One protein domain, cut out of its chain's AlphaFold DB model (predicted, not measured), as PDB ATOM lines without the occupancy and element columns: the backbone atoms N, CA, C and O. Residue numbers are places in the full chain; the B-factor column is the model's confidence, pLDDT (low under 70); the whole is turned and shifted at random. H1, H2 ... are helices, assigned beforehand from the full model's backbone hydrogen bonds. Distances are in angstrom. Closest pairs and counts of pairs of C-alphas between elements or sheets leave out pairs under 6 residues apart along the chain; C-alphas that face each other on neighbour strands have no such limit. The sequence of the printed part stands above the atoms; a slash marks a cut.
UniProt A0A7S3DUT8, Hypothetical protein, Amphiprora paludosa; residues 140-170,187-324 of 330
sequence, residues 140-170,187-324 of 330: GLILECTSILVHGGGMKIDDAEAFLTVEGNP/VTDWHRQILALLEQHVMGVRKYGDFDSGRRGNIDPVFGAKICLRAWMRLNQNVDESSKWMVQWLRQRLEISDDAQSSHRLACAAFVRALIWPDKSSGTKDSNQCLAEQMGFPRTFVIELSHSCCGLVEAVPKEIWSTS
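This is residues 140 to 170 and 187 to 324 of the 330 residues of the protein "Hypothetical protein" of Amphiprora paludosa (UniProt A0A7S3DUT8). A rounded body of helices is built on H5, which runs through its core; H1 and H3 stand side by side with H5 as a triangular three-helix bundle, and H2 crosses H1 and H5. H7 crosses H5 at residues 221 to 226 and has H9 and the short H8 packed on it, H6 covers part of the body without touching a helix, and H10 is the helix farthest from the body's middle. The printed part has 169 residues with ten named helices, H1 to H10 in chain order, and no named strand; its class is all helix. It is compact, with a radius of gyration of the C-alphas of 15.4 A, and spans 41 by 35 by 34 A.

H5, residues 221 to 235, is the hub, touching five other helices. With H1, residues 140 to 153, and H3, residues 189 to 203, it makes an up-and-down bundle, each helix running against the one before it in the chain. H3 and H5 touch at a shallow tilt of 15 degrees, opposite ways; their closest C-alphas are those of Val 202 and Pro 221, 4.7 A apart. H1 and H5 touch at 11 degrees, a shallow tilt, the same way, with the C-alphas of Gly 153 and Leu 235 closest at 5.2 A. H2, residues 157 to 165, touches H1 at a steep tilt of 59 degrees, with the C-alphas of Thr 146 and Ala 160 closest at 5.2 A. H7, residues 265 to 276, touches H5 at a steep tilt of 53 degrees; the closest C-alphas, of Val 222 and Ala 270, are 4.6 A apart, and H5 touches it with residues 221 to 226 alone. H9, residues 299 to 308, touches H7, with the C-alphas of Arg 265 and Ser 308 closest at 6.1 A. H8, residues 291 to 294, touches H7 through the C-alphas of Leu 275 and Leu 291, the closest, at 4.8 A. H4, residues 208 to 211, only just touches H5, with 3 pairs of C-alphas within 8 A, the closest being Phe 211 and Pro 221 at 6.2 A. H6, residues 239 to 253, is close to but not clearly touching H9, with the C-alphas of Val 247 and Phe 301 closest at 7.2 A. H10, residues 318 to 322, touches no helix. Every O i to N i+4 pair is within hydrogen-bond range in H1, H2, H5, H6, H7, H9 and H10, and 10 of 11 are in H3; H4 and H8 are too short for such a pair.

From first to last C-alpha, H5 measures 21.2 A, H6 20.4 A, H3 19.6 A, H1 18.8 A and H7 15.8 A. H5 begins at C-alpha 221, (308.689, 228.294, 188.174), H1 at C-alpha 140, (302.566, 230.765, 200.735), and H10 ends at C-alpha 322, (328.606, 222.400, 186.751).

The two C-alphas farthest apart, of His 151 and Ser 324, are 45.1 A apart. Residues 171 to 186 are cut out, and C-alphas 170 and 187 are 23.7 A apart across the cut. The links H6 to H7 and H7 to H8 are long. The mean pLDDT of the printed part is 79.8; it is under 70 at residues 167 to 170, 208 to 218, 258 to 260, 278 to 289 and 319 to 324.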
ATOM      1  N   GLY A 140     303.969 230.501 201.057       83.81
ATOM      2  CA  GLY A 140     302.566 230.765 200.735       83.81
ATOM      3  C   GLY A 140     301.985 229.749 199.747       83.81
ATOM      4  O   GLY A 140     300.893 229.232 199.976       83.81
ATOM      5  N   LEU A 141     302.728 229.399 198.688       87.06
ATOM      6  CA  LEU A 141     302.297 228.374 197.730       87.06
ATOM      7  C   LEU A 141     302.168 226.995 198.385       87.06
ATOM      8  O   LEU A 141     301.204 226.276 198.116       87.06
ATOM      9  N   ILE A 142     303.136 226.619 199.229       89.12
ATOM     10  CA  ILE A 142     303.086 225.366 199.987       89.12
ATOM     11  C   ILE A 142     301.824 225.356 200.846       89.12
ATOM     12  O   ILE A 142     301.060 224.401 200.767       89.12
ATOM     13  N   LEU A 143     301.562 226.422 201.608       87.94
ATOM     14  CA  LEU A 143     300.404 226.498 202.497       87.94
ATOM     15  C   LEU A 143     299.069 226.378 201.742       87.94
ATOM     16  O   LEU A 143     298.157 225.689 202.205       87.94
ATOM     17  N   GLU A 144     298.958 226.995 200.567       88.81
ATOM     18  CA  GLU A 144     297.765 226.908 199.721       88.81
ATOM     19  C   GLU A 144     297.551 225.488 199.175       88.81
ATOM     20  O   GLU A 144     296.473 224.907 199.330       88.81
ATOM     21  N   CYS A 145     298.596 224.868 198.624       90.38
ATOM     22  CA  CYS A 145     298.540 223.482 198.157       90.38
ATOM     23  C   CYS A 145     298.300 222.485 199.304       90.38
ATOM     24  O   CYS A 145     297.557 221.518 199.131       90.38
ATOM     25  N   THR A 146     298.858 222.729 200.489       89.88
ATOM     26  CA  THR A 146     298.587 221.952 201.704       89.88
ATOM     27  C   THR A 146     297.112 222.050 202.079       89.88
ATOM     28  O   THR A 146     296.475 221.025 202.311       89.88
ATOM     29  N   SER A 147     296.527 223.253 202.067       89.44
ATOM     30  CA  SER A 147     295.092 223.449 202.309       89.44
ATOM     31  C   SER A 147     294.236 222.647 201.328       89.44
ATOM     32  O   SER A 147     293.308 221.947 201.743       89.44
ATOM     33  N   ILE A 148     294.583 222.685 200.039       90.56
ATOM     34  CA  ILE A 148     293.911 221.911 198.991       90.56
ATOM     35  C   ILE A 148     293.974 220.405 199.291       90.56
ATOM     36  O   ILE A 148     292.969 219.707 199.157       90.56
ATOM     37  N   LEU A 149     295.120 219.885 199.735       89.69
ATOM     38  CA  LEU A 149     295.278 218.466 200.073       89.69
ATOM     39  C   LEU A 149     294.570 218.057 201.367       89.69
ATOM     40  O   LEU A 149     294.071 216.935 201.460       89.69
ATOM     41  N   VAL A 150     294.484 218.950 202.349       87.62
ATOM     42  CA  VAL A 150     293.740 218.707 203.591       87.62
ATOM     43  C   VAL A 150     292.241 218.622 203.298       87.62
ATOM     44  O   VAL A 150     291.598 217.634 203.652       87.62
ATOM     45  N   HIS A 151     291.688 219.608 202.588       85.75
ATOM     46  CA  HIS A 151     290.246 219.698 202.343       85.75
ATOM     47  C   HIS A 151     289.767 218.821 201.179       85.75
ATOM     48  O   HIS A 151     288.693 218.227 201.252       85.75
ATOM     49  N   GLY A 152     290.549 218.728 200.104       82.06
ATOM     50  CA  GLY A 152     290.220 217.950 198.909       82.06
ATOM     51  C   GLY A 152     290.747 216.515 198.925       82.06
ATOM     52  O   GLY A 152     290.149 215.644 198.298       82.06
ATOM     53  N   GLY A 153     291.847 216.258 199.639       78.50
ATOM     54  CA  GLY A 153     292.516 214.951 199.699       78.50
ATOM     55  C   GLY A 153     292.411 214.229 201.047       78.50
ATOM     56  O   GLY A 153     292.836 213.077 201.142       78.50
ATOM     57  N   GLY A 154     291.862 214.872 202.086       82.62
ATOM     58  CA  GLY A 154     291.701 214.290 203.422       82.62
ATOM     59  C   GLY A 154     293.016 214.042 204.171       82.62
ATOM     60  O   GLY A 154     293.066 213.186 205.054       82.62
ATOM     61  N   MET A 155     294.093 214.739 203.800       85.00
ATOM     62  CA  MET A 155     295.391 214.625 204.471       85.00
ATOM     63  C   MET A 155     295.431 215.449 205.762       85.00
ATOM     64  O   MET A 155     294.687 216.414 205.919       85.00
ATOM     65  N   LYS A 156     296.325 215.097 206.690       85.62
ATOM     66  CA  LYS A 156     296.681 216.013 207.780       85.62
ATOM     67  C   LYS A 156     297.614 217.095 207.246       85.62
ATOM     68  O   LYS A 156     298.329 216.864 206.275       85.62
ATOM     69  N   ILE A 157     297.607 218.253 207.900       83.44
ATOM     70  CA  ILE A 157     298.396 219.416 207.478       83.44
ATOM     71  C   ILE A 157     299.899 219.100 207.420       83.44
ATOM     72  O   ILE A 157     300.507 219.318 206.378       83.44
ATOM     73  N   ASP A 158     300.446 218.469 208.465       83.81
ATOM     74  CA  ASP A 158     301.866 218.095 208.542       83.81
ATOM     75  C   ASP A 158     302.246 217.076 207.454       83.81
ATOM     76  O   ASP A 158     303.281 217.200 206.804       83.81
ATOM     77  N   ASP A 159     301.371 216.092 207.207       85.25
ATOM     78  CA  ASP A 159     301.582 215.064 206.181       85.25
ATOM     79  C   ASP A 159     301.536 215.672 204.769       85.25
ATOM     80  O   ASP A 159     302.288 215.266 203.884       85.25
ATOM     81  N   ALA A 160     300.643 216.638 204.537       86.38
ATOM     82  CA  ALA A 160     300.500 217.322 203.256       86.38
ATOM     83  C   ALA A 160     301.673 218.273 202.983       86.38
ATOM     84  O   ALA A 160     302.218 218.251 201.879       86.38
ATOM     85  N   GLU A 161     302.112 219.043 203.978       86.81
ATOM     86  CA  GLU A 161     303.301 219.888 203.859       86.81
ATOM     87  C   GLU A 161     304.547 219.038 203.588       86.81
ATOM     88  O   GLU A 161     305.281 219.312 202.634       86.81
ATOM     89  N   ALA A 162     304.751 217.961 204.355       85.88
ATOM     90  CA  ALA A 162     305.850 217.028 204.130       85.88
ATOM     91  C   ALA A 162     305.780 216.425 202.720       85.88
ATOM     92  O   ALA A 162     306.752 216.471 201.974       85.88
ATOM     93  N   PHE A 163     304.614 215.936 202.291       85.12
ATOM     94  CA  PHE A 163     304.431 215.364 200.955       85.12
ATOM     95  C   PHE A 163     304.801 216.337 199.822       85.12
ATOM     96  O   PHE A 163     305.417 215.941 198.828       85.12
ATOM     97  N   LEU A 164     304.438 217.613 199.958       86.38
ATOM     98  CA  LEU A 164     304.739 218.636 198.960       86.38
ATOM     99  C   LEU A 164     306.230 218.994 198.946       86.38
ATOM    100  O   LEU A 164     306.818 219.102 197.867       86.38
ATOM    101  N   THR A 165     306.842 219.120 200.125       80.81
ATOM    102  CA  THR A 165     308.208 219.635 200.316       80.81
ATOM    103  C   THR A 165     309.310 218.579 200.264       80.81
ATOM    104  O   THR A 165     310.467 218.942 200.058       80.81
ATOM    105  N   VAL A 166     308.988 217.284 200.392       76.25
ATOM    106  CA  VAL A 166     309.976 216.195 200.339       76.25
ATOM    107  C   VAL A 166     310.831 216.297 199.071       76.25
ATOM    108  O   VAL A 166     310.327 216.300 197.940       76.25
ATOM    109  N   GLU A 167     312.148 216.374 199.270       60.69
ATOM    110  CA  GLU A 167     313.136 216.212 198.206       60.69
ATOM    111  C   GLU A 167     313.178 214.734 197.805       60.69
ATOM    112  O   GLU A 167     313.527 213.870 198.612       60.69
ATOM    113  N   GLY A 168     312.821 214.437 196.560       56.41
ATOM    114  CA  GLY A 168     312.583 213.083 196.071       56.41
ATOM    115  C   GLY A 168     311.100 212.851 195.829       56.41
ATOM    116  O   GLY A 168     310.246 213.581 196.328       56.41
ATOM    117  N   ASN A 169     310.768 211.856 195.013       56.19
ATOM    118  CA  ASN A 169     309.368 211.551 194.782       56.19
ATOM    119  C   ASN A 169     308.812 210.734 195.953       56.19
ATOM    120  O   ASN A 169     309.391 209.693 196.265       56.19
ATOM    121  N   PRO A 170     307.725 211.184 196.606       55.28
ATOM    122  CA  PRO A 170     307.152 210.482 197.746       55.28
ATOM    123  C   PRO A 170     306.608 209.123 197.290       55.28
ATOM    124  O   PRO A 170     305.546 209.022 196.684       55.28
ATOM    125  N   VAL A 187     286.681 217.685 186.985       86.75
ATOM    126  CA  VAL A 187     287.432 218.817 187.532       86.75
ATOM    127  C   VAL A 187     286.629 219.466 188.658       86.75
ATOM    128  O   VAL A 187     285.639 220.164 188.421       86.75
ATOM    129  N   THR A 188     287.088 219.255 189.887       88.44
ATOM    130  CA  THR A 188     286.543 219.892 191.099       88.44
ATOM    131  C   THR A 188     287.097 221.307 191.308       88.44
ATOM    132  O   THR A 188     288.049 221.720 190.646       88.44
ATOM    133  N   ASP A 189     286.548 222.051 192.270       85.00
ATOM    134  CA  ASP A 189     287.050 223.391 192.619       85.00
ATOM    135  C   ASP A 189     288.505 223.376 193.103       85.00
ATOM    136  O   ASP A 189     289.283 224.261 192.753       85.00
ATOM    137  N   TRP A 190     288.914 222.315 193.800       88.75
ATOM    138  CA  TRP A 190     290.304 222.098 194.209       88.75
ATOM    139  C   TRP A 190     291.250 221.973 193.012       88.75
ATOM    140  O   TRP A 190     292.325 222.568 192.995       88.75
ATOM    141  N   HIS A 191     290.822 221.265 191.963       89.88
ATOM    142  CA  HIS A 191     291.577 221.196 190.714       89.88
ATOM    143  C   HIS A 191     291.675 222.575 190.052       89.88
ATOM    144  O   HIS A 191     292.750 222.955 189.598       89.88
ATOM    145  N   ARG A 192     290.586 223.356 190.038       88.38
ATOM    146  CA  ARG A 192     290.588 224.722 189.483       88.38
ATOM    147  C   ARG A 192     291.575 225.640 190.209       88.38
ATOM    148  O   ARG A 192     292.263 226.407 189.541       88.38
ATOM    149  N   GLN A 193     291.686 225.530 191.533       85.50
ATOM    150  CA  GLN A 193     292.658 226.296 192.323       85.50
ATOM    151  C   GLN A 193     294.103 225.925 191.963       85.50
ATOM    152  O   GLN A 193     294.909 226.811 191.696       85.50
ATOM    153  N   ILE A 194     294.422 224.631 191.833       91.69
ATOM    154  CA  ILE A 194     295.758 224.190 191.386       91.69
ATOM    155  C   ILE A 194     296.088 224.736 189.992       91.69
ATOM    156  O   ILE A 194     297.202 225.201 189.749       91.69
ATOM    157  N   LEU A 195     295.130 224.693 189.063       91.75
ATOM    158  CA  LEU A 195     295.327 225.234 187.716       91.75
ATOM    159  C   LEU A 195     295.569 226.746 187.756       91.75
ATOM    160  O   LEU A 195     296.446 227.234 187.046       91.75
ATOM    161  N   ALA A 196     294.853 227.475 188.616       85.50
ATOM    162  CA  ALA A 196     295.079 228.901 188.811       85.50
ATOM    163  C   ALA A 196     296.497 229.191 189.344       85.50
ATOM    164  O   ALA A 196     297.161 230.104 188.854       85.50
ATOM    165  N   LEU A 197     297.001 228.370 190.269       88.06
ATOM    166  CA  LEU A 197     298.371 228.469 190.779       88.06
ATOM    167  C   LEU A 197     299.424 228.176 189.701       88.06
ATOM    168  O   LEU A 197     300.408 228.911 189.595       88.06
ATOM    169  N   LEU A 198     299.208 227.163 188.855       90.94
ATOM    170  CA  LEU A 198     300.072 226.886 187.699       90.94
ATOM    171  C   LEU A 198     300.103 228.061 186.717       90.94
ATOM    172  O   LEU A 198     301.172 228.431 186.225       90.94
ATOM    173  N   GLU A 199     298.949 228.669 186.444       87.06
ATOM    174  CA  GLU A 199     298.879 229.855 185.594       87.06
ATOM    175  C   GLU A 199     299.661 231.028 186.198       87.06
ATOM    176  O   GLU A 199     300.475 231.648 185.507       87.06
ATOM    177  N   GLN A 200     299.458 231.293 187.491       82.88
ATOM    178  CA  GLN A 200     300.078 232.404 188.209       82.88
ATOM    179  C   GLN A 200     301.603 232.256 188.317       82.88
ATOM    180  O   GLN A 200     302.326 233.233 188.118       82.88
ATOM    181  N   HIS A 201     302.097 231.058 188.641       84.88
ATOM    182  CA  HIS A 201     303.495 230.850 189.037       84.88
ATOM    183  C   HIS A 201     304.386 230.247 187.955       84.88
ATOM    184  O   HIS A 201     305.603 230.400 188.025       84.88
ATOM    185  N   VAL A 202     303.808 229.589 186.950       89.06
ATOM    186  CA  VAL A 202     304.581 228.890 185.913       89.06
ATOM    187  C   VAL A 202     304.307 229.487 184.542       89.06
ATOM    188  O   VAL A 202     305.231 229.866 183.826       89.06
ATOM    189  N   MET A 203     303.035 229.621 184.163       86.50
ATOM    190  CA  MET A 203     302.674 230.067 182.811       86.50
ATOM    191  C   MET A 203     302.819 231.580 182.617       86.50
ATOM    192  O   MET A 203     303.018 232.040 181.492       86.50
ATOM    193  N   GLY A 204     302.767 232.355 183.704       80.38
ATOM    194  CA  GLY A 204     303.002 233.801 183.704       80.38
ATOM    195  C   GLY A 204     304.451 234.219 183.420       80.38
ATOM    196  O   GLY A 204     304.711 235.404 183.205       80.38
ATOM    197  N   VAL A 205     305.390 233.271 183.391       81.44
ATOM    198  CA  VAL A 205     306.826 233.515 183.217       81.44
ATOM    199  C   VAL A 205     307.133 233.958 181.791       81.44
ATOM    200  O   VAL A 205     306.915 233.217 180.831       81.44
ATOM    201  N   ARG A 206     307.678 235.172 181.644       76.38
ATOM    202  CA  ARG A 206     308.000 235.750 180.325       76.38
ATOM    203  C   ARG A 206     309.466 236.115 180.153       76.38
ATOM    204  O   ARG A 206     309.894 236.325 179.018       76.38
ATOM    205  N   LYS A 207     310.238 236.228 181.236       79.38
ATOM    206  CA  LYS A 207     311.638 236.664 181.189       79.38
ATOM    207  C   LYS A 207     312.539 235.673 181.917       79.38
ATOM    208  O   LYS A 207     312.156 235.085 182.916       79.38
ATOM    209  N   TYR A 208     313.788 235.563 181.469       69.88
ATOM    210  CA  TYR A 208     314.804 234.724 182.117       69.88
ATOM    211  C   TYR A 208     315.072 235.099 183.581       69.88
ATOM    212  O   TYR A 208     315.369 234.237 184.396       69.88
ATOM    213  N   GLY A 209     314.929 236.380 183.940       66.00
ATOM    214  CA  GLY A 209     315.073 236.831 185.328       66.00
ATOM    215  C   GLY A 209     313.989 236.304 186.275       66.00
ATOM    216  O   GLY A 209     314.182 236.353 187.485       66.00
ATOM    217  N   ASP A 210     312.883 235.782 185.739       65.75
ATOM    218  CA  ASP A 210     311.792 235.191 186.518       65.75
ATOM    219  C   ASP A 210     312.101 233.727 186.911       65.75
ATOM    220  O   ASP A 210     311.436 233.174 187.779       65.75
ATOM    221  N   PHE A 211     313.116 233.109 186.292       68.06
ATOM    222  CA  PHE A 211     313.562 231.727 186.529       68.06
ATOM    223  C   PHE A 211     314.577 231.576 187.674       68.06
ATOM    224  O   PHE A 211     314.928 230.461 188.039       68.06
ATOM    225  N   ASP A 212     315.113 232.682 188.195       57.97
ATOM    226  CA  ASP A 212     316.156 232.686 189.225       57.97
ATOM    227  C   ASP A 212     315.703 233.569 190.396       57.97
ATOM    228  O   ASP A 212     316.007 234.763 190.483       57.97
ATOM    229  N   SER A 213     314.926 232.999 191.315       53.88
ATOM    230  CA  SER A 213     314.341 233.731 192.438       53.88
ATOM    231  C   SER A 213     315.178 233.629 193.718       53.88
ATOM    232  O   SER A 213     314.770 233.098 194.740       53.88
ATOM    233  N   GLY A 214     316.357 234.256 193.729       48.72
ATOM    234  CA  GLY A 214     317.177 234.412 194.947       48.72
ATOM    235  C   GLY A 214     316.629 235.411 195.986       48.72
ATOM    236  O   GLY A 214     317.400 235.973 196.764       48.72
ATOM    237  N   ARG A 215     315.330 235.738 195.973       47.25
ATOM    238  CA  ARG A 215     314.715 236.720 196.883       47.25
ATOM    239  C   ARG A 215     313.369 236.205 197.376       47.25
ATOM    240  O   ARG A 215     312.558 235.772 196.563       47.25
ATOM    241  N   ARG A 216     313.117 236.345 198.687       46.06
ATOM    242  CA  ARG A 216     311.782 236.167 199.284       46.06
ATOM    243  C   ARG A 216     310.743 236.871 198.408       46.06
ATOM    244  O   ARG A 216     310.866 238.075 198.179       46.06
ATOM    245  N   GLY A 217     309.768 236.111 197.918       55.84
ATOM    246  CA  GLY A 217     308.604 236.634 197.201       55.84
ATOM    247  C   GLY A 217     308.416 236.143 195.764       55.84
ATOM    248  O   GLY A 217     307.291 236.230 195.281       55.84
ATOM    249  N   ASN A 218     309.437 235.583 195.103       64.88
ATOM    250  CA  ASN A 218     309.245 234.943 193.798       64.88
ATOM    251  C   ASN A 218     309.383 233.429 193.931       64.88
ATOM    252  O   ASN A 218     310.421 232.926 194.344       64.88
ATOM    253  N   ILE A 219     308.316 232.723 193.582       74.69
ATOM    254  CA  ILE A 219     308.321 231.270 193.438       74.69
ATOM    255  C   ILE A 219     309.122 230.937 192.186       74.69
ATOM    256  O   ILE A 219     308.813 231.461 191.113       74.69
ATOM    257  N   ASP A 220     310.139 230.087 192.329       84.62
ATOM    258  CA  ASP A 220     310.814 229.515 191.168       84.62
ATOM    259  C   ASP A 220     309.783 228.729 190.330       84.62
ATOM    260  O   ASP A 220     309.059 227.894 190.880       84.62
ATOM    261  N   PRO A 221     309.681 228.963 189.011       87.56
ATOM    262  CA  PRO A 221     308.689 228.294 188.174       87.56
ATOM    263  C   PRO A 221     308.794 226.766 188.186       87.56
ATOM    264  O   PRO A 221     307.777 226.087 188.033       87.56
ATOM    265  N   VAL A 222     309.998 226.206 188.374       88.75
ATOM    266  CA  VAL A 222     310.186 224.750 188.481       88.75
ATOM    267  C   VAL A 222     309.598 224.246 189.794       88.75
ATOM    268  O   VAL A 222     308.815 223.294 189.790       88.75
ATOM    269  N   PHE A 223     309.928 224.906 190.905       87.50
ATOM    270  CA  PHE A 223     309.344 224.624 192.212       87.50
ATOM    271  C   PHE A 223     307.813 224.730 192.169       87.50
ATOM    272  O   PHE A 223     307.117 223.783 192.530       87.50
ATOM    273  N   GLY A 224     307.281 225.831 191.628       89.56
ATOM    274  CA  GLY A 224     305.844 226.061 191.506       89.56
ATOM    275  C   GLY A 224     305.127 224.973 190.706       89.56
ATOM    276  O   GLY A 224     304.116 224.432 191.162       89.56
ATOM    277  N   ALA A 225     305.686 224.590 189.552       92.12
ATOM    278  CA  ALA A 225     305.162 223.499 188.737       92.12
ATOM    279  C   ALA A 225     305.123 222.186 189.522       92.12
ATOM    280  O   ALA A 225     304.108 221.494 189.539       92.12
ATOM    281  N   LYS A 226     306.213 221.857 190.213       90.56
ATOM    282  CA  LYS A 226     306.359 220.606 190.950       90.56
ATOM    283  C   LYS A 226     305.372 220.484 192.111       90.56
ATOM    284  O   LYS A 226     304.708 219.455 192.223       90.56
ATOM    285  N   ILE A 227     305.236 221.524 192.935       90.88
ATOM    286  CA  ILE A 227     304.286 221.545 194.059       90.88
ATOM    287  C   ILE A 227     302.850 221.378 193.549       90.88
ATOM    288  O   ILE A 227     302.117 220.517 194.035       90.88
ATOM    289  N   CYS A 228     302.465 222.132 192.517       93.62
ATOM    290  CA  CYS A 228     301.118 222.058 191.951       93.62
ATOM    291  C   CYS A 228     300.819 220.686 191.325       93.62
ATOM    292  O   CYS A 228     299.741 220.128 191.528       93.62
ATOM    293  N   LEU A 229     301.770 220.110 190.584       92.81
ATOM    294  CA  LEU A 229     301.609 218.800 189.948       92.81
ATOM    295  C   LEU A 229     301.552 217.658 190.972       92.81
ATOM    296  O   LEU A 229     300.783 216.714 190.790       92.81
ATOM    297  N   ARG A 230     302.296 217.755 192.080       90.44
ATOM    298  CA  ARG A 230     302.183 216.816 193.207       90.44
ATOM    299  C   ARG A 230     300.823 216.909 193.883       90.44
ATOM    300  O   ARG A 230     300.196 215.875 194.115       90.44
ATOM    301  N   ALA A 231     300.354 218.128 194.152       91.56
ATOM    302  CA  ALA A 231     299.023 218.344 194.702       91.56
ATOM    303  C   ALA A 231     297.951 217.732 193.784       91.56
ATOM    304  O   ALA A 231     297.099 216.969 194.238       91.56
ATOM    305  N   TRP A 232     298.062 217.971 192.472       92.56
ATOM    306  CA  TRP A 232     297.173 217.391 191.469       92.56
ATOM    307  C   TRP A 232     297.191 215.866 191.511       92.56
ATOM    308  O   TRP A 232     296.143 215.236 191.621       92.56
ATOM    309  N   MET A 233     298.374 215.254 191.449       89.38
ATOM    310  CA  MET A 233     298.527 213.799 191.475       89.38
ATOM    311  C   MET A 233     297.842 213.184 192.701       89.38
ATOM    312  O   MET A 233     297.161 212.169 192.582       89.38
ATOM    313  N   ARG A 234     297.983 213.818 193.869       87.44
ATOM    314  CA  ARG A 234     297.440 213.306 195.127       87.44
ATOM    315  C   ARG A 234     295.924 213.453 195.254       87.44
ATOM    316  O   ARG A 234     295.300 212.587 195.862       87.44
ATOM    317  N   LEU A 235     295.325 214.493 194.675       87.31
ATOM    318  CA  LEU A 235     293.863 214.650 194.653       87.31
ATOM    319  C   LEU A 235     293.154 213.556 193.841       87.31
ATOM    320  O   LEU A 235     291.954 213.336 194.004       87.31
ATOM    321  N   ASN A 236     293.878 212.875 192.951       84.00
ATOM    322  CA  ASN A 236     293.283 212.023 191.940       84.00
ATOM    323  C   ASN A 236     293.312 210.539 192.298       84.00
ATOM    324  O   ASN A 236     294.361 209.928 192.485       84.00
ATOM    325  N   GLN A 237     292.126 209.928 192.296       71.94
ATOM    326  CA  GLN A 237     291.974 208.478 192.427       71.94
ATOM    327  C   GLN A 237     292.065 207.765 191.068       71.94
ATOM    328  O   GLN A 237     292.449 206.601 191.022       71.94
ATOM    329  N   ASN A 238     291.734 208.429 189.954       80.12
ATOM    330  CA  ASN A 238     291.842 207.883 188.594       80.12
ATOM    331  C   ASN A 238     292.989 208.565 187.833       80.12
ATOM    332  O   ASN A 238     292.788 209.576 187.160       80.12
ATOM    333  N   VAL A 239     294.201 208.017 187.973       81.19
ATOM    334  CA  VAL A 239     295.422 208.585 187.373       81.19
ATOM    335  C   VAL A 239     295.312 208.658 185.852       81.19
ATOM    336  O   VAL A 239     295.697 209.667 185.275       81.19
ATOM    337  N   ASP A 240     294.730 207.650 185.201       84.19
ATOM    338  CA  ASP A 240     294.718 207.560 183.738       84.19
ATOM    339  C   ASP A 240     293.869 208.655 183.079       84.19
ATOM    340  O   ASP A 240     294.299 209.285 182.110       84.19
ATOM    341  N   GLU A 241     292.656 208.896 183.582       86.88
ATOM    342  CA  GLU A 241     291.782 209.943 183.037       86.88
ATOM    343  C   GLU A 241     292.258 211.343 183.427       86.88
ATOM    344  O   GLU A 241     292.298 212.238 182.581       86.88
ATOM    345  N   SER A 242     292.691 211.510 184.678       89.38
ATOM    346  CA  SER A 242     293.228 212.777 185.172       89.38
ATOM    347  C   SER A 242     294.506 213.191 184.431       89.38
ATOM    348  O   SER A 242     294.656 214.349 184.037       89.38
ATOM    349  N   SER A 243     295.393 212.230 184.151       90.56
ATOM    350  CA  SER A 243     296.598 212.411 183.334       90.56
ATOM    351  C   SER A 243     296.259 212.896 181.930       90.56
ATOM    352  O   SER A 243     296.777 213.919 181.481       90.56
ATOM    353  N   LYS A 244     295.341 212.205 181.240       90.25
ATOM    354  CA  LYS A 244     294.906 212.585 179.886       90.25
ATOM    355  C   LYS A 244     294.332 213.996 179.860       90.25
ATOM    356  O   LYS A 244     294.662 214.765 178.958       90.25
ATOM    357  N   TRP A 245     293.510 214.332 180.853       93.44
ATOM    358  CA  TRP A 245     292.927 215.661 180.973       93.44
ATOM    359  C   TRP A 245     294.004 216.733 181.176       93.44
ATOM    360  O   TRP A 245     294.050 217.705 180.425       93.44
ATOM    361  N   MET A 246     294.918 216.530 182.131       93.00
ATOM    362  CA  MET A 246     296.002 217.472 182.427       93.00
ATOM    363  C   MET A 246     296.933 217.661 181.224       93.00
ATOM    364  O   MET A 246     297.286 218.786 180.882       93.00
ATOM    365  N   VAL A 247     297.285 216.581 180.524       92.56
ATOM    366  CA  VAL A 247     298.091 216.628 179.295       92.56
ATOM    367  C   VAL A 247     297.392 217.443 178.208       92.56
ATOM    368  O   VAL A 247     298.022 218.276 177.555       92.56
ATOM    369  N   GLN A 248     296.088 217.236 178.006       91.50
ATOM    370  CA  GLN A 248     295.317 218.007 177.030       91.50
ATOM    371  C   GLN A 248     295.252 219.491 177.411       91.50
ATOM    372  O   GLN A 248     295.434 220.348 176.544       91.50
ATOM    373  N   TRP A 249     295.045 219.791 178.693       92.75
ATOM    374  CA  TRP A 249     295.042 221.158 179.204       92.75
ATOM    375  C   TRP A 249     296.405 221.838 179.013       92.75
ATOM    376  O   TRP A 249     296.462 222.934 178.461       92.75
ATOM    377  N   LEU A 250     297.510 221.170 179.365       92.06
ATOM    378  CA  LEU A 250     298.867 221.689 179.169       92.06
ATOM    379  C   LEU A 250     299.177 221.932 177.691       92.06
ATOM    380  O   LEU A 250     299.711 222.987 177.360       92.06
ATOM    381  N   ARG A 251     298.809 221.010 176.789       90.56
ATOM    382  CA  ARG A 251     298.994 221.199 175.339       90.56
ATOM    383  C   ARG A 251     298.282 222.441 174.826       90.56
ATOM    384  O   ARG A 251     298.886 223.239 174.116       90.56
ATOM    385  N   GLN A 252     297.018 222.614 175.208       89.88
ATOM    386  CA  GLN A 252     296.231 223.782 174.815       89.88
ATOM    387  C   GLN A 252     296.816 225.064 175.399       89.88
ATOM    388  O   GLN A 252     296.941 226.062 174.694       89.88
ATOM    389  N   ARG A 253     297.184 225.044 176.682       88.19
ATOM    390  CA  ARG A 253     297.574 226.254 177.399       88.19
ATOM    391  C   ARG A 253     298.989 226.724 177.084       88.19
ATOM    392  O   ARG A 253     299.234 227.924 177.094       88.19
ATOM    393  N   LEU A 254     299.890 225.792 176.792       87.75
ATOM    394  CA  LEU A 254     301.257 226.070 176.360       87.75
ATOM    395  C   LEU A 254     301.378 226.172 174.836       87.75
ATOM    396  O   LEU A 254     302.489 226.348 174.350       87.75
ATOM    397  N   GLU A 255     300.285 226.057 174.077       88.06
ATOM    398  CA  GLU A 255     300.300 226.116 172.607       88.06
ATOM    399  C   GLU A 255     301.307 225.120 171.992       88.06
ATOM    400  O   GLU A 255     302.039 225.437 171.052       88.06
ATOM    401  N   ILE A 256     301.386 223.913 172.561       83.88
ATOM    402  CA  ILE A 256     302.301 222.866 172.093       83.88
ATOM    403  C   ILE A 256     301.770 222.324 170.768       83.88
ATOM    404  O   ILE A 256     300.627 221.871 170.679       83.88
ATOM    405  N   SER A 257     302.617 222.361 169.744       78.81
ATOM    406  CA  SER A 257     302.342 221.813 168.417       78.81
ATOM    407  C   SER A 257     303.540 220.998 167.942       78.81
ATOM    408  O   SER A 257     304.669 221.271 168.348       78.81
ATOM    409  N   ASP A 258     303.290 220.000 167.094       66.69
ATOM    410  CA  ASP A 258     304.285 218.981 166.730       66.69
ATOM    411  C   ASP A 258     305.543 219.550 166.039       66.69
ATOM    412  O   ASP A 258     306.615 218.953 166.130       66.69
ATOM    413  N   ASP A 259     305.444 220.733 165.421       64.31
ATOM    414  CA  ASP A 259     306.480 221.275 164.530       64.31
ATOM    415  C   ASP A 259     307.049 222.645 164.948       64.31
ATOM    416  O   ASP A 259     307.911 223.191 164.253       64.31
ATOM    417  N   ALA A 260     306.596 223.236 166.060       69.62
ATOM    418  CA  ALA A 260     306.983 224.601 166.420       69.62
ATOM    419  C   ALA A 260     307.397 224.764 167.884       69.62
ATOM    420  O   ALA A 260     306.886 224.119 168.798       69.62
ATOM    421  N   GLN A 261     308.318 225.704 168.107       80.06
ATOM    422  CA  GLN A 261     308.592 226.202 169.450       80.06
ATOM    423  C   GLN A 261     307.354 226.928 169.971       80.06
ATOM    424  O   GLN A 261     306.804 227.795 169.290       80.06
ATOM    425  N   SER A 262     306.956 226.596 171.194       82.88
ATOM    426  CA  SER A 262     305.860 227.270 171.885       82.88
ATOM    427  C   SER A 262     306.180 228.756 172.095       82.88
ATOM    428  O   SER A 262     307.337 229.131 172.269       82.88
ATOM    429  N   SER A 263     305.171 229.624 172.151       83.69
ATOM    430  CA  SER A 263     305.327 231.013 172.618       83.69
ATOM    431  C   SER A 263     305.670 231.088 174.124       83.69
ATOM    432  O   SER A 263     306.230 232.077 174.601       83.69
ATOM    433  N   HIS A 264     305.430 229.996 174.854       87.12
ATOM    434  CA  HIS A 264     305.642 229.796 176.287       87.12
ATOM    435  C   HIS A 264     306.873 228.920 176.587       87.12
ATOM    436  O   HIS A 264     306.861 228.105 177.512       87.12
ATOM    437  N   ARG A 265     307.966 229.077 175.823       88.38
ATOM    438  CA  ARG A 265     309.188 228.242 175.939       88.38
ATOM    439  C   ARG A 265     309.739 228.159 177.363       88.38
ATOM    440  O   ARG A 265     310.186 227.097 177.780       88.38
ATOM    441  N   LEU A 266     309.693 229.270 178.097       87.94
ATOM    442  CA  LEU A 266     310.136 229.351 179.487       87.94
ATOM    443  C   LEU A 266     309.242 228.507 180.408       87.94
ATOM    444  O   LEU A 266     309.751 227.658 181.125       87.94
ATOM    445  N   ALA A 267     307.918 228.630 180.328       89.94
ATOM    446  CA  ALA A 267     307.021 227.752 181.084       89.94
ATOM    447  C   ALA A 267     307.219 226.270 180.704       89.94
ATOM    448  O   ALA A 267     307.268 225.408 181.579       89.94
ATOM    449  N   CYS A 268     307.426 225.971 179.414       90.50
ATOM    450  CA  CYS A 268     307.756 224.619 178.954       90.50
ATOM    451  C   CYS A 268     309.051 224.100 179.600       90.50
ATOM    452  O   CYS A 268     309.068 222.982 180.104       90.50
ATOM    453  N   ALA A 269     310.108 224.918 179.661       89.44
ATOM    454  CA  ALA A 269     311.362 224.564 180.328       89.44
ATOM    455  C   ALA A 269     311.165 224.285 181.830       89.44
ATOM    456  O   ALA A 269     311.764 223.350 182.364       89.44
ATOM    457  N   ALA A 270     310.287 225.043 182.497       90.56
ATOM    458  CA  ALA A 270     309.963 224.832 183.906       90.56
ATOM    459  C   ALA A 270     309.271 223.483 184.125       90.56
ATOM    460  O   ALA A 270     309.686 222.704 184.982       90.56
ATOM    461  N   PHE A 271     308.267 223.172 183.297       92.19
ATOM    462  CA  PHE A 271     307.583 221.883 183.338       92.19
ATOM    463  C   PHE A 271     308.519 220.723 183.006       92.19
ATOM    464  O   PHE A 271     308.485 219.721 183.708       92.19
ATOM    465  N   VAL A 272     309.396 220.855 182.006       90.06
ATOM    466  CA  VAL A 272     310.424 219.843 181.703       90.06
ATOM    467  C   VAL A 272     311.302 219.580 182.922       90.06
ATOM    468  O   VAL A 272     311.515 218.422 183.286       90.06
ATOM    469  N   ARG A 273     311.767 220.641 183.594       86.94
ATOM    470  CA  ARG A 273     312.568 220.508 184.814       86.94
ATOM    471  C   ARG A 273     311.818 219.830 185.949       86.94
ATOM    472  O   ARG A 273     312.383 218.942 186.572       86.94
ATOM    473  N   ALA A 274     310.558 220.189 186.165       88.81
ATOM    474  CA  ALA A 274     309.738 219.611 187.224       88.81
ATOM    475  C   ALA A 274     309.337 218.150 186.948       88.81
ATOM    476  O   ALA A 274     309.212 217.358 187.878       88.81
ATOM    477  N   LEU A 275     309.109 217.795 185.679       87.94
ATOM    478  CA  LEU A 275     308.539 216.507 185.281       87.94
ATOM    479  C   LEU A 275     309.581 215.417 185.032       87.94
ATOM    480  O   LEU A 275     309.313 214.257 185.342       87.94
ATOM    481  N   ILE A 276     310.722 215.768 184.432       85.44
ATOM    482  CA  ILE A 276     311.694 214.792 183.910       85.44
ATOM    483  C   ILE A 276     312.853 214.571 184.876       85.44
ATOM    484  O   ILE A 276     313.348 213.451 184.995       85.44
ATOM    485  N   TRP A 277     313.309 215.622 185.554       77.94
ATOM    486  CA  TRP A 277     314.542 215.552 186.328       77.94
ATOM    487  C   TRP A 277     314.254 215.139 187.776       77.94
ATOM    488  O   TRP A 277     313.443 215.788 188.438       77.94
ATOM    489  N   PRO A 278     314.893 214.070 188.283       67.19
ATOM    490  CA  PRO A 278     314.738 213.650 189.669       67.19
ATOM    491  C   PRO A 278     315.449 214.619 190.624       67.19
ATOM    492  O   PRO A 278     316.437 215.265 190.263       67.19
ATOM    493  N   ASP A 279     314.963 214.697 191.863       64.00
ATOM    494  CA  ASP A 279     315.610 215.490 192.909       64.00
ATOM    495  C   ASP A 279     316.921 214.857 193.387       64.00
ATOM    496  O   ASP A 279     317.115 213.642 193.356       64.00
ATOM    497  N   LYS A 280     317.817 215.703 193.896       57.06
ATOM    498  CA  LYS A 280     319.211 215.375 194.240       57.06
ATOM    499  C   LYS A 280     319.388 214.299 195.325       57.06
ATOM    500  O   LYS A 280     320.495 213.783 195.470       57.06
ATOM    501  N   SER A 281     318.357 213.979 196.101       48.97
ATOM    502  CA  SER A 281     318.443 213.171 197.325       48.97
ATOM    503  C   SER A 281     318.056 211.696 197.156       48.97
ATOM    504  O   SER A 281     318.215 210.930 198.109       48.97
ATOM    505  N   SER A 282     317.601 211.244 195.978       47.31
ATOM    506  CA  SER A 282     317.238 209.835 195.764       47.31
ATOM    507  C   SER A 282     318.485 208.948 195.591       47.31
ATOM    508  O   SER A 282     318.732 208.362 194.540       47.31
ATOM    509  N   GLY A 283     319.298 208.830 196.644       46.91
ATOM    510  CA  GLY A 283     320.445 207.916 196.732       46.91
ATOM    511  C   GLY A 283     320.061 206.428 196.751       46.91
ATOM    512  O   GLY A 283     320.928 205.557 196.805       46.91
ATOM    513  N   THR A 284     318.769 206.111 196.699       45.34
ATOM    514  CA  THR A 284     318.245 204.756 196.530       45.34
ATOM    515  C   THR A 284     318.102 204.434 195.046       45.34
ATOM    516  O   THR A 284     317.295 205.047 194.352       45.34
ATOM    517  N   LYS A 285     318.852 203.427 194.579       48.53
ATOM    518  CA  LYS A 285     318.896 202.946 193.181       48.53
ATOM    519  C   LYS A 285     317.534 202.569 192.566       48.53
ATOM    520  O   LYS A 285     317.469 202.417 191.351       48.53
ATOM    521  N   ASP A 286     316.475 202.474 193.373       43.09
ATOM    522  CA  ASP A 286     315.139 202.025 192.964       43.09
ATOM    523  C   ASP A 286     314.088 203.151 192.825       43.09
ATOM    524  O   ASP A 286     312.961 202.872 192.431       43.09
ATOM    525  N   SER A 287     314.426 204.428 193.079       50.12
ATOM    526  CA  SER A 287     313.491 205.574 192.950       50.12
ATOM    527  C   SER A 287     313.932 206.585 191.877       50.12
ATOM    528  O   SER A 287     313.976 207.790 192.098       50.12
ATOM    529  N   ASN A 288     314.295 206.091 190.691       56.41
ATOM    530  CA  ASN A 288     314.612 206.937 189.528       56.41
ATOM    531  C   ASN A 288     313.371 207.343 188.712       56.41
ATOM    532  O   ASN A 288     313.510 207.942 187.647       56.41
ATOM    533  N   GLN A 289     312.168 206.991 189.170       69.12
ATOM    534  CA  GLN A 289     310.937 207.312 188.456       69.12
ATOM    535  C   GLN A 289     310.701 208.819 188.520       69.12
ATOM    536  O   GLN A 289     310.642 209.368 189.617       69.12
ATOM    537  N   CYS A 290     310.576 209.490 187.377       82.56
ATOM    538  CA  CYS A 290     310.336 210.933 187.330       82.56
ATOM    539  C   CYS A 290     308.850 211.268 187.562       82.56
ATOM    540  O   CYS A 290     307.980 210.399 187.464       82.56
ATOM    541  N   LEU A 291     308.529 212.530 187.869       85.38
ATOM    542  CA  LEU A 291     307.153 212.933 188.187       85.38
ATOM    543  C   LEU A 291     306.192 212.679 187.010       85.38
ATOM    544  O   LEU A 291     305.063 212.252 187.232       85.38
ATOM    545  N   ALA A 292     306.649 212.844 185.761       86.25
ATOM    546  CA  ALA A 292     305.849 212.493 184.581       86.25
ATOM    547  C   ALA A 292     305.408 211.023 184.580       86.25
ATOM    548  O   ALA A 292     304.265 210.721 184.240       86.25
ATOM    549  N   GLU A 293     306.294 210.107 184.969       84.81
ATOM    550  CA  GLU A 293     305.979 208.680 185.014       84.81
ATOM    551  C   GLU A 293     304.994 208.354 186.142       84.81
ATOM    552  O   GLU A 293     304.117 207.516 185.952       84.81
ATOM    553  N   GLN A 294     305.090 209.034 187.285       83.12
ATOM    554  CA  GLN A 294     304.164 208.850 188.411       83.12
ATOM    555  C   GLN A 294     302.765 209.380 188.111       83.12
ATOM    556  O   GLN A 294     301.767 208.768 188.483       83.12
ATOM    557  N   MET A 295     302.694 210.488 187.378       87.25
ATOM    558  CA  MET A 295     301.435 211.050 186.901       87.25
ATOM    559  C   MET A 295     300.856 210.290 185.703       87.25
ATOM    560  O   MET A 295     299.789 210.656 185.224       87.25
ATOM    561  N   GLY A 296     301.536 209.261 185.183       86.88
ATOM    562  CA  GLY A 296     301.069 208.506 184.021       86.88
ATOM    563  C   GLY A 296     301.053 209.328 182.730       86.88
ATOM    564  O   GLY A 296     300.195 209.112 181.872       86.88
ATOM    565  N   PHE A 297     301.943 210.316 182.589       89.19
ATOM    566  CA  PHE A 297     302.000 211.151 181.389       89.19
ATOM    567  C   PHE A 297     302.534 210.346 180.193       89.19
ATOM    568  O   PHE A 297     303.545 209.645 180.312       89.19
ATOM    569  N   PRO A 298     301.909 210.453 179.004       86.81
ATOM    570  CA  PRO A 298     302.409 209.794 177.808       86.81
ATOM    571  C   PRO A 298     303.816 210.277 177.446       86.81
ATOM    572  O   PRO A 298     304.083 211.478 177.404       86.81
ATOM    573  N   ARG A 299     304.703 209.346 177.080       84.88
ATOM    574  CA  ARG A 299     306.061 209.680 176.616       84.88
ATOM    575  C   ARG A 299     306.063 210.632 175.419       84.88
ATOM    576  O   ARG A 299     306.946 211.475 175.323       84.88
ATOM    577  N   THR A 300     305.073 210.515 174.532       87.31
ATOM    578  CA  THR A 300     304.902 211.411 173.377       87.31
ATOM    579  C   THR A 300     304.750 212.865 173.812       87.31
ATOM    580  O   THR A 300     305.496 213.716 173.345       87.31
ATOM    581  N   PHE A 301     303.894 213.129 174.801       88.31
ATOM    582  CA  PHE A 301     303.724 214.465 175.367       88.31
ATOM    583  C   PHE A 301     305.015 215.007 175.994       88.31
ATOM    584  O   PHE A 301     305.363 216.164 175.784       88.31
ATOM    585  N   VAL A 302     305.760 214.181 176.735       86.19
ATOM    586  CA  VAL A 302     307.029 214.608 177.352       86.19
ATOM    587  C   VAL A 302     308.063 215.014 176.289       86.19
ATOM    588  O   VAL A 302     308.797 215.988 176.477       86.19
ATOM    589  N   ILE A 303     308.097 214.309 175.154       84.12
ATOM    590  CA  ILE A 303     308.953 214.649 174.009       84.12
ATOM    591  C   ILE A 303     308.500 215.966 173.365       84.12
ATOM    592  O   ILE A 303     309.329 216.857 173.183       84.12
ATOM    593  N   GLU A 304     307.204 216.126 173.084       86.31
ATOM    594  CA  GLU A 304     306.623 217.362 172.527       86.31
ATOM    595  C   GLU A 304     306.921 218.581 173.419       86.31
ATOM    596  O   GLU A 304     307.352 219.636 172.945       86.31
ATOM    597  N   LEU A 305     306.756 218.426 174.735       86.44
ATOM    598  CA  LEU A 305     307.056 219.454 175.727       86.44
ATOM    599  C   LEU A 305     308.549 219.822 175.724       86.44
ATOM    600  O   LEU A 305     308.903 221.002 175.735       86.44
ATOM    601  N   SER A 306     309.429 218.819 175.649       85.69
ATOM    602  CA  SER A 306     310.881 219.027 175.563       85.69
ATOM    603  C   SER A 306     311.269 219.764 174.280       85.69
ATOM    604  O   SER A 306     312.065 220.706 174.316       85.69
ATOM    605  N   HIS A 307     310.660 219.392 173.152       84.69
ATOM    606  CA  HIS A 307     310.842 220.061 171.865       84.69
ATOM    607  C   HIS A 307     310.370 221.519 171.904       84.69
ATOM    608  O   HIS A 307     311.048 222.406 171.384       84.69
ATOM    609  N   SER A 308     309.267 221.787 172.601       86.38
ATOM    610  CA  SER A 308     308.683 223.126 172.727       86.38
ATOM    611  C   SER A 308     309.610 224.126 173.433       86.38
ATOM    612  O   SER A 308     309.550 225.324 173.146       86.38
ATOM    613  N   CYS A 309     310.506 223.656 174.309       84.62
ATOM    614  CA  CYS A 309     311.535 224.475 174.961       84.62
ATOM    615  C   CYS A 309     312.955 224.301 174.394       84.62
ATOM    616  O   CYS A 309     313.896 224.857 174.964       84.62
ATOM    617  N   CYS A 310     313.139 223.561 173.292       78.56
ATOM    618  CA  CYS A 310     314.463 223.265 172.735       78.56
ATOM    619  C   CYS A 310     315.340 224.521 172.599       78.56
ATOM    620  O   CYS A 310     314.895 225.579 172.143       78.56
ATOM    621  N   GLY A 311     316.609 224.390 172.992       70.94
ATOM    622  CA  GLY A 311     317.598 225.471 172.957       70.94
ATOM    623  C   GLY A 311     317.604 226.404 174.174       70.94
ATOM    624  O   GLY A 311     318.384 227.351 174.173       70.94
ATOM    625  N   LEU A 312     316.776 226.156 175.195       76.50
ATOM    626  CA  LEU A 312     316.850 226.859 176.480       76.50
ATOM    627  C   LEU A 312     317.733 226.098 177.471       76.50
ATOM    628  O   LEU A 312     317.499 224.921 177.749       76.50
ATOM    629  N   VAL A 313     318.732 226.782 178.033       77.31
ATOM    630  CA  VAL A 313     319.602 226.217 179.081       77.31
ATOM    631  C   VAL A 313     318.800 225.936 180.358       77.31
ATOM    632  O   VAL A 313     319.089 224.993 181.087       77.31
ATOM    633  N   GLU A 314     317.727 226.697 180.564       79.69
ATOM    634  CA  GLU A 314     316.773 226.617 181.666       79.69
ATOM    635  C   GLU A 314     315.946 225.334 181.654       79.69
ATOM    636  O   GLU A 314     315.281 225.065 182.644       79.69
ATOM    637  N   ALA A 315     315.967 224.542 180.576       76.19
ATOM    638  CA  ALA A 315     315.327 223.225 180.532       76.19
ATOM    639  C   ALA A 315     316.184 222.134 181.207       76.19
ATOM    640  O   ALA A 315     315.706 221.026 181.460       76.19
ATOM    641  N   VAL A 316     317.452 222.438 181.510       78.56
ATOM    642  CA  VAL A 316     318.424 221.504 182.083       78.56
ATOM    643  C   VAL A 316     318.895 222.021 183.452       78.56
ATOM    644  O   VAL A 316     319.291 223.184 183.562       78.56
ATOM    645  N   PRO A 317     318.899 221.184 184.507       74.38
ATOM    646  CA  PRO A 317     319.401 221.561 185.828       74.38
ATOM    647  C   PRO A 317     320.831 222.124 185.808       74.38
ATOM    648  O   PRO A 317     321.719 221.561 185.164       74.38
ATOM    649  N   LYS A 318     321.069 223.210 186.562       71.38
ATOM    650  CA  LYS A 318     322.364 223.922 186.673       71.38
ATOM    651  C   LYS A 318     323.529 222.995 187.044       71.38
ATOM    652  O   LYS A 318     324.668 223.205 186.639       71.38
ATOM    653  N   GLU A 319     323.236 221.938 187.784       68.62
ATOM    654  CA  GLU A 319     324.195 220.992 188.339       68.62
ATOM    655  C   GLU A 319     324.846 220.109 187.267       68.62
ATOM    656  O   GLU A 319     326.032 219.779 187.363       68.62
ATOM    657  N   ILE A 320     324.107 219.799 186.200       67.31
ATOM    658  CA  ILE A 320     324.607 219.035 185.047       67.31
ATOM    659  C   ILE A 320     325.632 219.866 184.269       67.31
ATOM    660  O   ILE A 320     326.652 219.362 183.799       67.31
ATOM    661  N   TRP A 321     325.414 221.178 184.204       58.53
ATOM    662  CA  TRP A 321     326.373 222.108 183.614       58.53
ATOM    663  C   TRP A 321     327.624 222.257 184.486       58.53
ATOM    664  O   TRP A 321     328.731 222.305 183.959       58.53
ATOM    665  N   SER A 322     327.476 222.262 185.815       52.53
ATOM    666  CA  SER A 322     328.606 222.400 186.751       52.53
ATOM    667  C   SER A 322     329.538 221.181 186.817       52.53
ATOM    668  O   SER A 322     330.680 221.303 187.252       52.53
ATOM    669  N   THR A 323     329.069 220.016 186.362       50.22
ATOM    670  CA  THR A 323     329.853 218.773 186.252       50.22
ATOM    671  C   THR A 323     330.433 218.548 184.854       50.22
ATOM    672  O   THR A 323     331.184 217.596 184.643       50.22
ATOM    673  N   SER A 324     330.150 219.441 183.900       42.31
ATOM    674  CA  SER A 324     330.839 219.431 182.611       42.31
ATOM    675  C   SER A 324     332.307 219.824 182.830       42.31
ATOM    676  O   SER A 324     332.562 220.845 183.473       42.31
TER     677      SER A 324